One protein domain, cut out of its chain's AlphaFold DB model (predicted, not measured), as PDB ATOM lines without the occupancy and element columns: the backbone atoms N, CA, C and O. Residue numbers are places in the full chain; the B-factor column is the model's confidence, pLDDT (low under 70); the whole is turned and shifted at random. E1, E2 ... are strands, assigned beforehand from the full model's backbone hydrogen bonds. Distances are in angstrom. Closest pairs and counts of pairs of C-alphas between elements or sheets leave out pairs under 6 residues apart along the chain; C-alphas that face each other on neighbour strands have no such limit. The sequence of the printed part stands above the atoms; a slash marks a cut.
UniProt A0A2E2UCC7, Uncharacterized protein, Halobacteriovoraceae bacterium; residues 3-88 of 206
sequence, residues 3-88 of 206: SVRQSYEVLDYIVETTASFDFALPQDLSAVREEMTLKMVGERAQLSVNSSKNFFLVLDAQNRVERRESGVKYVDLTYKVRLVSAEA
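This is residues 3 to 88 of the 206 residues of an uncharacterized protein of Halobacteriovoraceae bacterium (UniProt A0A2E2UCC7). Three hairpins build a long rod: a twisted sheet of four strands, E1 E2 E6 E5, mixed, with the shorter antiparallel hairpin E3 and E4 partly face to face with it, a sandwich. The printed part has 86 residues with six named strands, E1 to E6 along the chain, all strand. The whole is loose, with a radius of gyration of the C-alphas of 15.6 A and spans of 51 by 20 by 18 A.

E1, residues 3 to 10, and E2, residues 13 to 24, form an antiparallel hairpin; N 8 and O 15, 3.2 A apart, are within hydrogen-bond range. E3, residues 35 to 41, and E4, residues 44 to 50, form another, with N 37 and O 48 at 2.8 A. E5, residues 55 to 69, and E6, residues 72 to 85, form the third, with N 56 and O 84 at 2.8 A. E2 and E6 are parallel, with N 16 and O 73 at 2.9 A. The facing parts of the two sheets are 8.5 A centre to centre.

E1 begins at C-alpha 3, (-26.812, 28.122, 39.958), and E6 ends at C-alpha 85, (-28.362, 3.623, 48.123). E2, E5 and E6 measure 35.4 A, 40.1 A and 41.4 A.

The printed part has no cut and no long link. Confidence is under 70 at residues 3 to 15, 17, 19 and 24 to 46.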
ATOM      1  N   SER A   3     -26.132  26.961  39.368       38.31
ATOM      2  CA  SER A   3     -26.812  28.122  39.958       38.31
ATOM      3  C   SER A   3     -27.947  28.572  39.043       38.31
ATOM      4  O   SER A   3     -27.765  28.650  37.829       38.31
ATOM      5  N   VAL A   4     -29.115  28.862  39.617       45.81
ATOM      6  CA  VAL A   4     -30.284  29.404  38.903       45.81
ATOM      7  C   VAL A   4     -30.629  30.762  39.520       45.81
ATOM      8  O   VAL A   4     -30.700  30.860  40.745       45.81
ATOM      9  N   ARG A   5     -30.819  31.797  38.687       47.47
ATOM     10  CA  ARG A   5     -31.183  33.166  39.101       47.47
ATOM     11  C   ARG A   5     -32.558  33.522  38.537       47.47
ATOM     12  O   ARG A   5     -32.763  33.388  37.332       47.47
ATOM     13  N   GLN A   6     -33.478  33.977  39.388       49.56
ATOM     14  CA  GLN A   6     -34.824  34.394  38.979       49.56
ATOM     15  C   GLN A   6     -35.318  35.574  39.834       49.56
ATOM     16  O   GLN A   6     -35.163  35.558  41.056       49.56
ATOM     17  N   SER A   7     -35.906  36.586  39.188       49.25
ATOM     18  CA  SER A   7     -36.412  37.820  39.817       49.25
ATOM     19  C   SER A   7     -37.944  37.789  39.939       49.25
ATOM     20  O   SER A   7     -38.610  37.328  39.010       49.25
ATOM     21  N   TYR A   8     -38.515  38.288  41.047       55.50
ATOM     22  CA  TYR A   8     -39.973  38.432  41.230       55.50
ATOM     23  C   TYR A   8     -40.341  39.662  42.090       55.50
ATOM     24  O   TYR A   8     -39.584  40.046  42.982       55.50
ATOM     25  N   GLU A   9     -41.505  40.267  41.831       45.59
ATOM     26  CA  GLU A   9     -42.011  41.481  42.495       45.59
ATOM     27  C   GLU A   9     -43.022  41.123  43.601       45.59
ATOM     28  O   GLU A   9     -44.024  40.455  43.344       45.59
ATOM     29  N   VAL A  10     -42.767  41.542  44.848       49.41
ATOM     30  CA  VAL A  10     -43.671  41.317  45.991       49.41
ATOM     31  C   VAL A  10     -44.091  42.674  46.539       49.41
ATOM     32  O   VAL A  10     -43.393  43.186  47.399       49.41
ATOM     33  N   LEU A  11     -45.188  43.228  46.001       52.66
ATOM     34  CA  LEU A  11     -46.006  44.416  46.360       52.66
ATOM     35  C   LEU A  11     -45.384  45.695  46.990       52.66
ATOM     36  O   LEU A  11     -46.035  46.722  46.893       52.66
ATOM     37  N   ASP A  12     -44.164  45.699  47.533       56.38
ATOM     38  CA  ASP A  12     -43.417  46.856  48.056       56.38
ATOM     39  C   ASP A  12     -41.881  46.747  47.856       56.38
ATOM     40  O   ASP A  12     -41.153  47.696  48.147       56.38
ATOM     41  N   TYR A  13     -41.339  45.608  47.389       57.28
ATOM     42  CA  TYR A  13     -39.899  45.445  47.117       57.28
ATOM     43  C   TYR A  13     -39.592  44.308  46.122       57.28
ATOM     44  O   TYR A  13     -40.375  43.372  45.935       57.28
ATOM     45  N   ILE A  14     -38.419  44.381  45.485       66.31
ATOM     46  CA  ILE A  14     -37.930  43.363  44.540       66.31
ATOM     47  C   ILE A  14     -37.247  42.236  45.324       66.31
ATOM     48  O   ILE A  14     -36.480  42.504  46.251       66.31
ATOM     49  N   VAL A  15     -37.485  40.976  44.947       65.50
ATOM     50  CA  VAL A  15     -36.780  39.816  45.512       65.50
ATOM     51  C   VAL A  15     -35.903  39.161  44.450       65.50
ATOM     52  O   VAL A  15     -36.386  38.762  43.388       65.50
ATOM     53  N   GLU A  16     -34.620  38.998  44.763       70.38
ATOM     54  CA  GLU A  16     -33.689  38.177  43.992       70.38
ATOM     55  C   GLU A  16     -33.345  36.913  44.778       70.38
ATOM     56  O   GLU A  16     -32.861  36.986  45.905       70.38
ATOM     57  N   THR A  17     -33.585  35.741  44.187       62.38
ATOM     58  CA  THR A  17     -33.235  34.465  44.825       62.38
ATOM     59  C   THR A  17     -32.160  33.735  44.033       62.38
ATOM     60  O   THR A  17     -32.306  33.526  42.825       62.38
ATOM     61  N   THR A  18     -31.123  33.290  44.738       71.44
ATOM     62  CA  THR A  18     -30.167  32.297  44.245       71.44
ATOM     63  C   THR A  18     -30.416  30.986  44.970       71.44
ATOM     64  O   THR A  18     -30.501  30.953  46.196       71.44
ATOM     65  N   ALA A  19     -30.487  29.883  44.231       69.56
ATOM     66  CA  ALA A  19     -30.536  28.558  44.828       69.56
ATOM     67  C   ALA A  19     -29.417  27.664  44.305       69.56
ATOM     68  O   ALA A  19     -29.097  27.676  43.112       69.56
ATOM     69  N   SER A  20     -28.842  26.874  45.208       74.75
ATOM     70  CA  SER A  20     -27.781  25.921  44.910       74.75
ATOM     71  C   SER A  20     -28.029  24.574  45.589       74.75
ATOM     72  O   SER A  20     -28.557  24.501  46.704       74.75
ATOM     73  N   PHE A  21     -27.637  23.508  44.891       71.56
ATOM     74  CA  PHE A  21     -27.587  22.151  45.422       71.56
ATOM     75  C   PHE A  21     -26.132  21.737  45.596       71.56
ATOM     76  O   PHE A  21     -25.344  21.792  44.646       71.56
ATOM     77  N   ASP A  22     -25.810  21.316  46.810       79.81
ATOM     78  CA  ASP A  22     -24.538  20.717  47.173       79.81
ATOM     79  C   ASP A  22     -24.759  19.214  47.369       79.81
ATOM     80  O   ASP A  22     -25.445  18.793  48.305       79.81
ATOM     81  N   PHE A  23     -24.249  18.421  46.426       73.62
ATOM     82  CA  PHE A  23     -24.380  16.969  46.438       73.62
ATOM     83  C   PHE A  23     -23.126  16.349  47.038       73.62
ATOM     84  O   PHE A  23     -22.056  16.386  46.430       73.62
ATOM     85  N   ALA A  24     -23.281  15.701  48.188       69.75
ATOM     86  CA  ALA A  24     -22.265  14.787  48.686       69.75
ATOM     87  C   ALA A  24     -22.381  13.469  47.902       69.75
ATOM     88  O   ALA A  24     -23.183  12.598  48.249       69.75
ATOM     89  N   LEU A  25     -21.628  13.355  46.802       63.53
ATOM     90  CA  LEU A  25     -21.539  12.124  46.014       63.53
ATOM     91  C   LEU A  25     -20.610  11.120  46.727       63.53
ATOM     92  O   LEU A  25     -19.480  11.482  47.061       63.53
ATOM     93  N   PRO A  26     -21.040   9.866  46.946       60.56
ATOM     94  CA  PRO A  26     -20.140   8.775  47.314       60.56
ATOM     95  C   PRO A  26     -19.010   8.619  46.283       60.56
ATOM     96  O   PRO A  26     -19.259   8.745  45.084       60.56
ATOM     97  N   GLN A  27     -17.785   8.327  46.740       57.47
ATOM     98  CA  GLN A  27     -16.588   8.252  45.881       57.47
ATOM     99  C   GLN A  27     -16.672   7.173  44.780       57.47
ATOM    100  O   GLN A  27     -15.993   7.303  43.766       57.47
ATOM    101  N   ASP A  28     -17.551   6.176  44.933       58.38
ATOM    102  CA  ASP A  28     -17.615   4.988  44.068       58.38
ATOM    103  C   ASP A  28     -18.773   4.979  43.048       58.38
ATOM    104  O   ASP A  28     -19.030   3.962  42.405       58.38
ATOM    105  N   LEU A  29     -19.504   6.086  42.863       57.22
ATOM    106  CA  LEU A  29     -20.629   6.119  41.918       57.22
ATOM    107  C   LEU A  29     -20.217   6.680  40.551       57.22
ATOM    108  O   LEU A  29     -20.105   7.889  40.359       57.22
ATOM    109  N   SER A  30     -20.049   5.788  39.572       49.09
ATOM    110  CA  SER A  30     -19.579   6.119  38.220       49.09
ATOM    111  C   SER A  30     -20.612   6.810  37.314       49.09
ATOM    112  O   SER A  30     -20.225   7.393  36.305       49.09
ATOM    113  N   ALA A  31     -21.903   6.825  37.665       54.56
ATOM    114  CA  ALA A  31     -22.908   7.661  37.001       54.56
ATOM    115  C   ALA A  31     -24.200   7.751  37.831       54.56
ATOM    116  O   ALA A  31     -25.053   6.867  37.774       54.56
ATOM    117  N   VAL A  32     -24.380   8.839  38.582       60.06
ATOM    118  CA  VAL A  32     -25.662   9.165  39.225       60.06
ATOM    119  C   VAL A  32     -26.434  10.121  38.323       60.06
ATOM    120  O   VAL A  32     -25.935  11.195  37.989       60.06
ATOM    121  N   ARG A  33     -27.668   9.762  37.955       63.34
ATOM    122  CA  ARG A  33     -28.597  10.662  37.262       63.34
ATOM    123  C   ARG A  33     -29.881  10.791  38.073       63.34
ATOM    124  O   ARG A  33     -30.793   9.987  37.933       63.34
ATOM    125  N   GLU A  34     -29.924  11.812  38.916       64.75
ATOM    126  CA  GLU A  34     -31.118  12.238  39.649       64.75
ATOM    127  C   GLU A  34     -31.523  13.619  39.134       64.75
ATOM    128  O   GLU A  34     -30.665  14.478  38.908       64.75
ATOM    129  N   GLU A  35     -32.816  13.842  38.926       68.56
ATOM    130  CA  GLU A  35     -33.332  15.134  38.489       68.56
ATOM    131  C   GLU A  35     -34.056  15.808  39.655       68.56
ATOM    132  O   GLU A  35     -35.047  15.309  40.182       68.56
ATOM    133  N   MET A  36     -33.554  16.966  40.075       66.81
ATOM    134  CA  MET A  36     -34.186  17.783  41.109       66.81
ATOM    135  C   MET A  36     -34.636  19.097  40.488       66.81
ATOM    136  O   MET A  36     -33.851  19.793  39.843       66.81
ATOM    137  N   THR A  37     -35.905  19.438  40.688       67.00
ATOM    138  CA  THR A  37     -36.500  20.689  40.226       67.00
ATOM    139  C   THR A  37     -36.806  21.568  41.427       67.00
ATOM    140  O   THR A  37     -37.543  21.188  42.331       67.00
ATOM    141  N   LEU A  38     -36.260  22.778  41.427       64.31
ATOM    142  CA  LEU A  38     -36.628  23.802  42.393       64.31
ATOM    143  C   LEU A  38     -37.527  24.826  41.714       64.31
ATOM    144  O   LEU A  38     -37.146  25.425  40.709       64.31
ATOM    145  N   LYS A  39     -38.699  25.060  42.295       62.97
ATOM    146  CA  LYS A  39     -39.599  26.137  41.910       62.97
ATOM    147  C   LYS A  39     -39.584  27.217  42.986       62.97
ATOM    148  O   LYS A  39     -39.845  26.939  44.152       62.97
ATOM    149  N   MET A  40     -39.315  28.452  42.585       58.94
ATOM    150  CA  MET A  40     -39.347  29.624  43.460       58.94
ATOM    151  C   MET A  40     -40.562  30.492  43.122       58.94
ATOM    152  O   MET A  40     -40.818  30.763  41.950       58.94
ATOM    153  N   VAL A  41     -41.309  30.934  44.137       62.00
ATOM    154  CA  VAL A  41     -42.378  31.939  43.997       62.00
ATOM    155  C   VAL A  41     -42.172  33.004  45.074       62.00
ATOM    156  O   VAL A  41     -42.399  32.746  46.260       62.00
ATOM    157  N   GLY A  42     -41.694  34.187  44.674       62.59
ATOM    158  CA  GLY A  42     -41.208  35.202  45.613       62.59
ATOM    159  C   GLY A  42     -40.086  34.639  46.491       62.59
ATOM    160  O   GLY A  42     -39.060  34.197  45.988       62.59
ATOM    161  N   GLU A  43     -40.308  34.597  47.806       59.66
ATOM    162  CA  GLU A  43     -39.361  34.069  48.802       59.66
ATOM    163  C   GLU A  43     -39.621  32.609  49.231       59.66
ATOM    164  O   GLU A  43     -38.896  32.060  50.074       59.66
ATOM    165  N   ARG A  44     -40.666  31.978  48.676       62.78
ATOM    166  CA  ARG A  44     -41.045  30.592  48.973       62.78
ATOM    167  C   ARG A  44     -40.399  29.649  47.966       62.78
ATOM    168  O   ARG A  44     -40.589  29.790  46.759       62.78
ATOM    169  N   ALA A  45     -39.670  28.672  48.489       65.50
ATOM    170  CA  ALA A  45     -39.059  27.603  47.719       65.50
ATOM    171  C   ALA A  45     -39.929  26.347  47.784       65.50
ATOM    172  O   ALA A  45     -40.328  25.918  48.866       65.50
ATOM    173  N   GLN A  46     -40.202  25.749  46.631       68.75
ATOM    174  CA  GLN A  46     -40.821  24.440  46.501       68.75
ATOM    175  C   GLN A  46     -39.840  23.516  45.787       68.75
ATOM    176  O   GLN A  46     -39.461  23.762  44.644       68.75
ATOM    177  N   LEU A  47     -39.425  22.452  46.466       71.06
ATOM    178  CA  LEU A  47     -38.544  21.433  45.910       71.06
ATOM    179  C   LEU A  47     -39.383  20.247  45.433       71.06
ATOM    180  O   LEU A  47     -40.200  19.725  46.188       71.06
ATOM    181  N   SER A  48     -39.174  19.821  44.194       70.12
ATOM    182  CA  SER A  48     -39.677  18.557  43.666       70.12
ATOM    183  C   SER A  48     -38.521  17.717  43.137       70.12
ATOM    184  O   SER A  48     -37.514  18.227  42.643       70.12
ATOM    185  N   VAL A  49     -38.654  16.406  43.264       73.44
ATOM    186  CA  VAL A  49     -37.649  15.436  42.834       73.44
ATOM    187  C   VAL A  49     -38.297  14.507  41.820       73.44
ATOM    188  O   VAL A  49     -39.435  14.095  42.010       73.44
ATOM    189  N   ASN A  50     -37.569  14.203  40.752       72.12
ATOM    190  CA  ASN A  50     -37.859  13.116  39.832       72.12
ATOM    191  C   ASN A  50     -36.732  12.086  39.987       72.12
ATOM    192  O   ASN A  50     -35.618  12.291  39.489       72.12
ATOM    193  N   SER A  51     -36.985  11.037  40.774       76.44
ATOM    194  CA  SER A  51     -35.923  10.129  41.201       76.44
ATOM    195  C   SER A  51     -35.730   8.947  40.258       76.44
ATOM    196  O   SER A  51     -36.684   8.390  39.714       76.44
ATOM    197  N   SER A  52     -34.483   8.477  40.145       81.56
ATOM    198  CA  SER A  52     -34.190   7.186  39.506       81.56
ATOM    199  C   SER A  52     -34.706   5.987  40.316       81.56
ATOM    200  O   SER A  52     -34.727   4.862  39.815       81.56
ATOM    201  N   LYS A  53     -35.109   6.215  41.577       86.00
ATOM    202  CA  LYS A  53     -35.479   5.195  42.572       86.00
ATOM    203  C   LYS A  53     -34.334   4.257  42.958       86.00
ATOM    204  O   LYS A  53     -34.583   3.207  43.553       86.00
ATOM    205  N   ASN A  54     -33.094   4.594  42.613       86.06
ATOM    206  CA  ASN A  54     -31.907   3.858  43.051       86.06
ATOM    207  C   ASN A  54     -31.296   4.455  44.321       86.06
ATOM    208  O   ASN A  54     -30.541   3.772  45.009       86.06
ATOM    209  N   PHE A  55     -31.665   5.692  44.665       88.19
ATOM    210  CA  PHE A  55     -31.176   6.390  45.845       88.19
ATOM    211  C   PHE A  55     -32.315   7.061  46.611       88.19
ATOM    212  O   PHE A  55     -33.240   7.625  46.026       88.19
ATOM    213  N   PHE A  56     -32.213   7.062  47.933       89.44
ATOM    214  CA  PHE A  56     -32.911   8.028  48.765       89.44
ATOM    215  C   PHE A  56     -32.169   9.361  48.697       89.44
ATOM    216  O   PHE A  56     -30.958   9.414  48.936       89.44
ATOM    217  N   LEU A  57     -32.892  10.439  48.390       89.31
ATOM    218  CA  LEU A  57     -32.340  11.791  48.410       89.31
ATOM    219  C   LEU A  57     -32.625  12.409  49.774       89.31
ATOM    220  O   LEU A  57     -33.765  12.764  50.068       89.31
ATOM    221  N   VAL A  58     -31.602  12.505  50.617       89.56
ATOM    222  CA  VAL A  58     -31.726  12.961  52.006       89.56
ATOM    223  C   VAL A  58     -31.263  14.410  52.116       89.56
ATOM    224  O   VAL A  58     -30.127  14.733  51.770       89.56
ATOM    225  N   LEU A  59     -32.137  15.286  52.608       90.31
ATOM    226  CA  LEU A  59     -31.807  16.671  52.928       90.31
ATOM    227  C   LEU A  59     -31.095  16.731  54.285       90.31
ATOM    228  O   LEU A  59     -31.735  16.709  55.336       90.31
ATOM    229  N   ASP A  60     -29.766  16.817  54.265       86.62
ATOM    230  CA  ASP A  60     -28.965  16.877  55.490       86.62
ATOM    231  C   ASP A  60     -29.002  18.280  56.119       86.62
ATOM    232  O   ASP A  60     -29.078  18.406  57.342       86.62
ATOM    233  N   ALA A  61     -28.979  19.335  55.296       83.56
ATOM    234  CA  ALA A  61     -29.060  20.716  55.764       83.56
ATOM    235  C   ALA A  61     -29.660  21.659  54.714       83.56
ATOM    236  O   ALA A  61     -29.488  21.472  53.508       83.56
ATOM    237  N   GLN A  62     -30.297  22.725  55.195       86.00
ATOM    238  CA  GLN A  62     -30.735  23.858  54.388       86.00
ATOM    239  C   GLN A  62     -30.197  25.141  55.018       86.00
ATOM    240  O   GLN A  62     -30.535  25.466  56.154       86.00
ATOM    241  N   ASN A  63     -29.409  25.895  54.255       86.00
ATOM    242  CA  ASN A  63     -28.942  27.215  54.656       86.00
ATOM    243  C   ASN A  63     -29.709  28.283  53.883       86.00
ATOM    244  O   ASN A  63     -29.894  28.167  52.671       86.00
ATOM    245  N   ARG A  64     -30.138  29.323  54.595       86.88
ATOM    246  CA  ARG A  64     -30.818  30.488  54.035       86.88
ATOM    247  C   ARG A  64     -30.125  31.741  54.539       86.88
ATOM    248  O   ARG A  64     -30.106  31.983  55.742       86.88
ATOM    249  N   VAL A  65     -29.564  32.514  53.621       85.62
ATOM    250  CA  VAL A  65     -28.969  33.818  53.914       85.62
ATOM    251  C   VAL A  65     -29.841  34.877  53.265       85.62
ATOM    252  O   VAL A  65     -30.193  34.766  52.094       85.62
ATOM    253  N   GLU A  66     -30.217  35.890  54.037       87.56
ATOM    254  CA  GLU A  66     -31.001  37.014  53.542       87.56
ATOM    255  C   GLU A  66     -30.201  38.299  53.703       87.56
ATOM    256  O   GLU A  66     -29.634  38.556  54.766       87.56
ATOM    257  N   ARG A  67     -30.183  39.130  52.663       86.38
ATOM    258  CA  ARG A  67     -29.616  40.482  52.724       86.38
ATOM    259  C   ARG A  67     -30.517  41.462  51.986       86.38
ATOM    260  O   ARG A  67     -31.260  41.073  51.089       86.38
ATOM    261  N   ARG A  68     -30.490  42.732  52.382       83.81
ATOM    262  CA  ARG A  68     -31.248  43.804  51.724       83.81
ATOM    263  C   ARG A  68     -30.297  44.895  51.280       83.81
ATOM    264  O   ARG A  68     -29.571  45.434  52.108       83.81
ATOM    265  N   GLU A  69     -30.343  45.237  50.002       83.00
ATOM    266  CA  GLU A  69     -29.546  46.317  49.422       83.00
ATOM    267  C   GLU A  69     -30.428  47.096  48.442       83.00
ATOM    268  O   GLU A  69     -31.101  46.505  47.602       83.00
ATOM    269  N   SER A  70     -30.462  48.426  48.574       82.75
ATOM    270  CA  SER A  70     -31.108  49.337  47.611       82.75
ATOM    271  C   SER A  70     -32.556  48.981  47.220       82.75
ATOM    272  O   SER A  70     -32.925  49.074  46.054       82.75
ATOM    273  N   GLY A  71     -33.387  48.556  48.180       76.62
ATOM    274  CA  GLY A  71     -34.789  48.184  47.921       76.62
ATOM    275  C   GLY A  71     -34.988  46.777  47.336       76.62
ATOM    276  O   GLY A  71     -36.117  46.394  47.034       76.62
ATOM    277  N   VAL A  72     -33.915  45.989  47.218       77.00
ATOM    278  CA  VAL A  72     -33.935  44.586  46.790       77.00
ATOM    279  C   VAL A  72     -33.626  43.681  47.982       77.00
ATOM    280  O   VAL A  72     -32.657  43.900  48.714       77.00
ATOM    281  N   LYS A  73     -34.441  42.642  48.193       79.62
ATOM    282  CA  LYS A  73     -34.164  41.547  49.132       79.62
ATOM    283  C   LYS A  73     -33.506  40.402  48.366       79.62
ATOM    284  O   LYS A  73     -34.124  39.808  47.490       79.62
ATOM    285  N   TYR A  74     -32.279  40.064  48.729       81.31
ATOM    286  CA  TYR A  74     -31.573  38.896  48.223       81.31
ATOM    287  C   TYR A  74     -31.776  37.724  49.177       81.31
ATOM    288  O   TYR A  74     -31.647  37.879  50.395       81.31
ATOM    289  N   VAL A  75     -32.081  36.556  48.623       80.56
ATOM    290  CA  VAL A  75     -32.245  35.305  49.362       80.56
ATOM    291  C   VAL A  75     -31.351  34.248  48.720       80.56
ATOM    292  O   VAL A  75     -31.605  33.816  47.600       80.56
ATOM    293  N   ASP A  76     -30.321  33.808  49.436       81.06
ATOM    294  CA  ASP A  76     -29.434  32.733  48.997       81.06
ATOM    295  C   ASP A  76     -29.793  31.439  49.738       81.06
ATOM    296  O   ASP A  76     -29.686  31.345  50.964       81.06
ATOM    297  N   LEU A  77     -30.245  30.436  48.985       81.62
ATOM    298  CA  LEU A  77     -30.620  29.114  49.482       81.62
ATOM    299  C   LEU A  77     -29.577  28.077  49.068       81.62
ATOM    300  O   LEU A  77     -29.252  27.926  47.889       81.62
ATOM    301  N   THR A  78     -29.072  27.323  50.040       84.31
ATOM    302  CA  THR A  78     -28.173  26.188  49.798       84.31
ATOM    303  C   THR A  78     -28.770  24.931  50.406       84.31
ATOM    304  O   THR A  78     -28.969  24.865  51.620       84.31
ATOM    305  N   TYR A  79     -29.036  23.933  49.567       83.12
ATOM    306  CA  TYR A  79     -29.514  22.618  49.985       83.12
ATOM    307  C   TYR A  79     -28.360  21.620  49.947       83.12
ATOM    308  O   TYR A  79     -27.772  21.403  48.888       83.12
ATOM    309  N   LYS A  80     -28.055  20.997  51.088       86.50
ATOM    310  CA  LYS A  80     -27.106  19.885  51.176       86.50
ATOM    311  C   LYS A  80     -27.860  18.573  51.051       86.50
ATOM    312  O   LYS A  80     -28.622  18.209  51.949       86.50
ATOM    313  N   VAL A  81     -27.653  17.891  49.933       85.50
ATOM    314  CA  VAL A  81     -28.343  16.647  49.598       85.50
ATOM    315  C   VAL A  81     -27.333  15.509  49.585       85.50
ATOM    316  O   VAL A  81     -26.324  15.555  48.881       85.50
ATOM    317  N   ARG A  82     -27.628  14.466  50.354       87.56
ATOM    318  CA  ARG A  82     -26.867  13.221  50.367       87.56
ATOM    319  C   ARG A  82     -27.664  12.125  49.685       87.56
ATOM    320  O   ARG A  82     -28.875  12.015  49.875       87.56
ATOM    321  N   LEU A  83     -26.966  11.304  48.909       86.19
ATOM    322  CA  LEU A  83     -27.544  10.121  48.294       86.19
ATOM    323  C   LEU A  83     -27.231   8.898  49.146       86.19
ATOM    324  O   LEU A  83     -26.074   8.636  49.470       86.19
ATOM    325  N   VAL A  84     -28.268   8.145  49.490       88.38
ATOM    326  CA  VAL A  84     -28.150   6.856  50.179       88.38
ATOM    327  C   VAL A  84     -28.677   5.785  49.239       88.38
ATOM    328  O   VAL A  84     -29.779   5.942  48.720       88.38
ATOM    329  N   SER A  85     -27.905   4.723  48.986       89.00
ATOM    330  CA  SER A  85     -28.362   3.623  48.123       89.00
ATOM    331  C   SER A  85     -29.685   3.054  48.638       89.00
ATOM    332  O   SER A  85     -29.838   2.792  49.829       89.00
ATOM    333  N   ALA A  86     -30.642   2.867  47.733       92.12
ATOM    334  CA  ALA A  86     -31.932   2.261  48.039       92.12
ATOM    335  C   ALA A  86     -31.946   0.739  47.849       92.12
ATOM    336  O   ALA A  86     -32.973   0.105  48.080       92.12
ATOM    337  N   GLU A  87     -30.830   0.152  47.413       92.88
ATOM    338  CA  GLU A  87     -30.731  -1.264  47.057       92.88
ATOM    339  C   GLU A  87     -31.173  -2.188  48.195       92.88
ATOM    340  O   GLU A  87     -32.055  -3.018  47.992       92.88
ATOM    341  N   ALA A  88     -30.643  -1.992  49.409       94.31
ATOM    342  CA  ALA A  88     -31.011  -2.804  50.569       94.31
ATOM    343  C   ALA A  88     -32.519  -2.727  50.865       94.31
ATOM    344  O   ALA A  88     -33.178  -3.753  51.029       94.31
TER     345      ALA A  88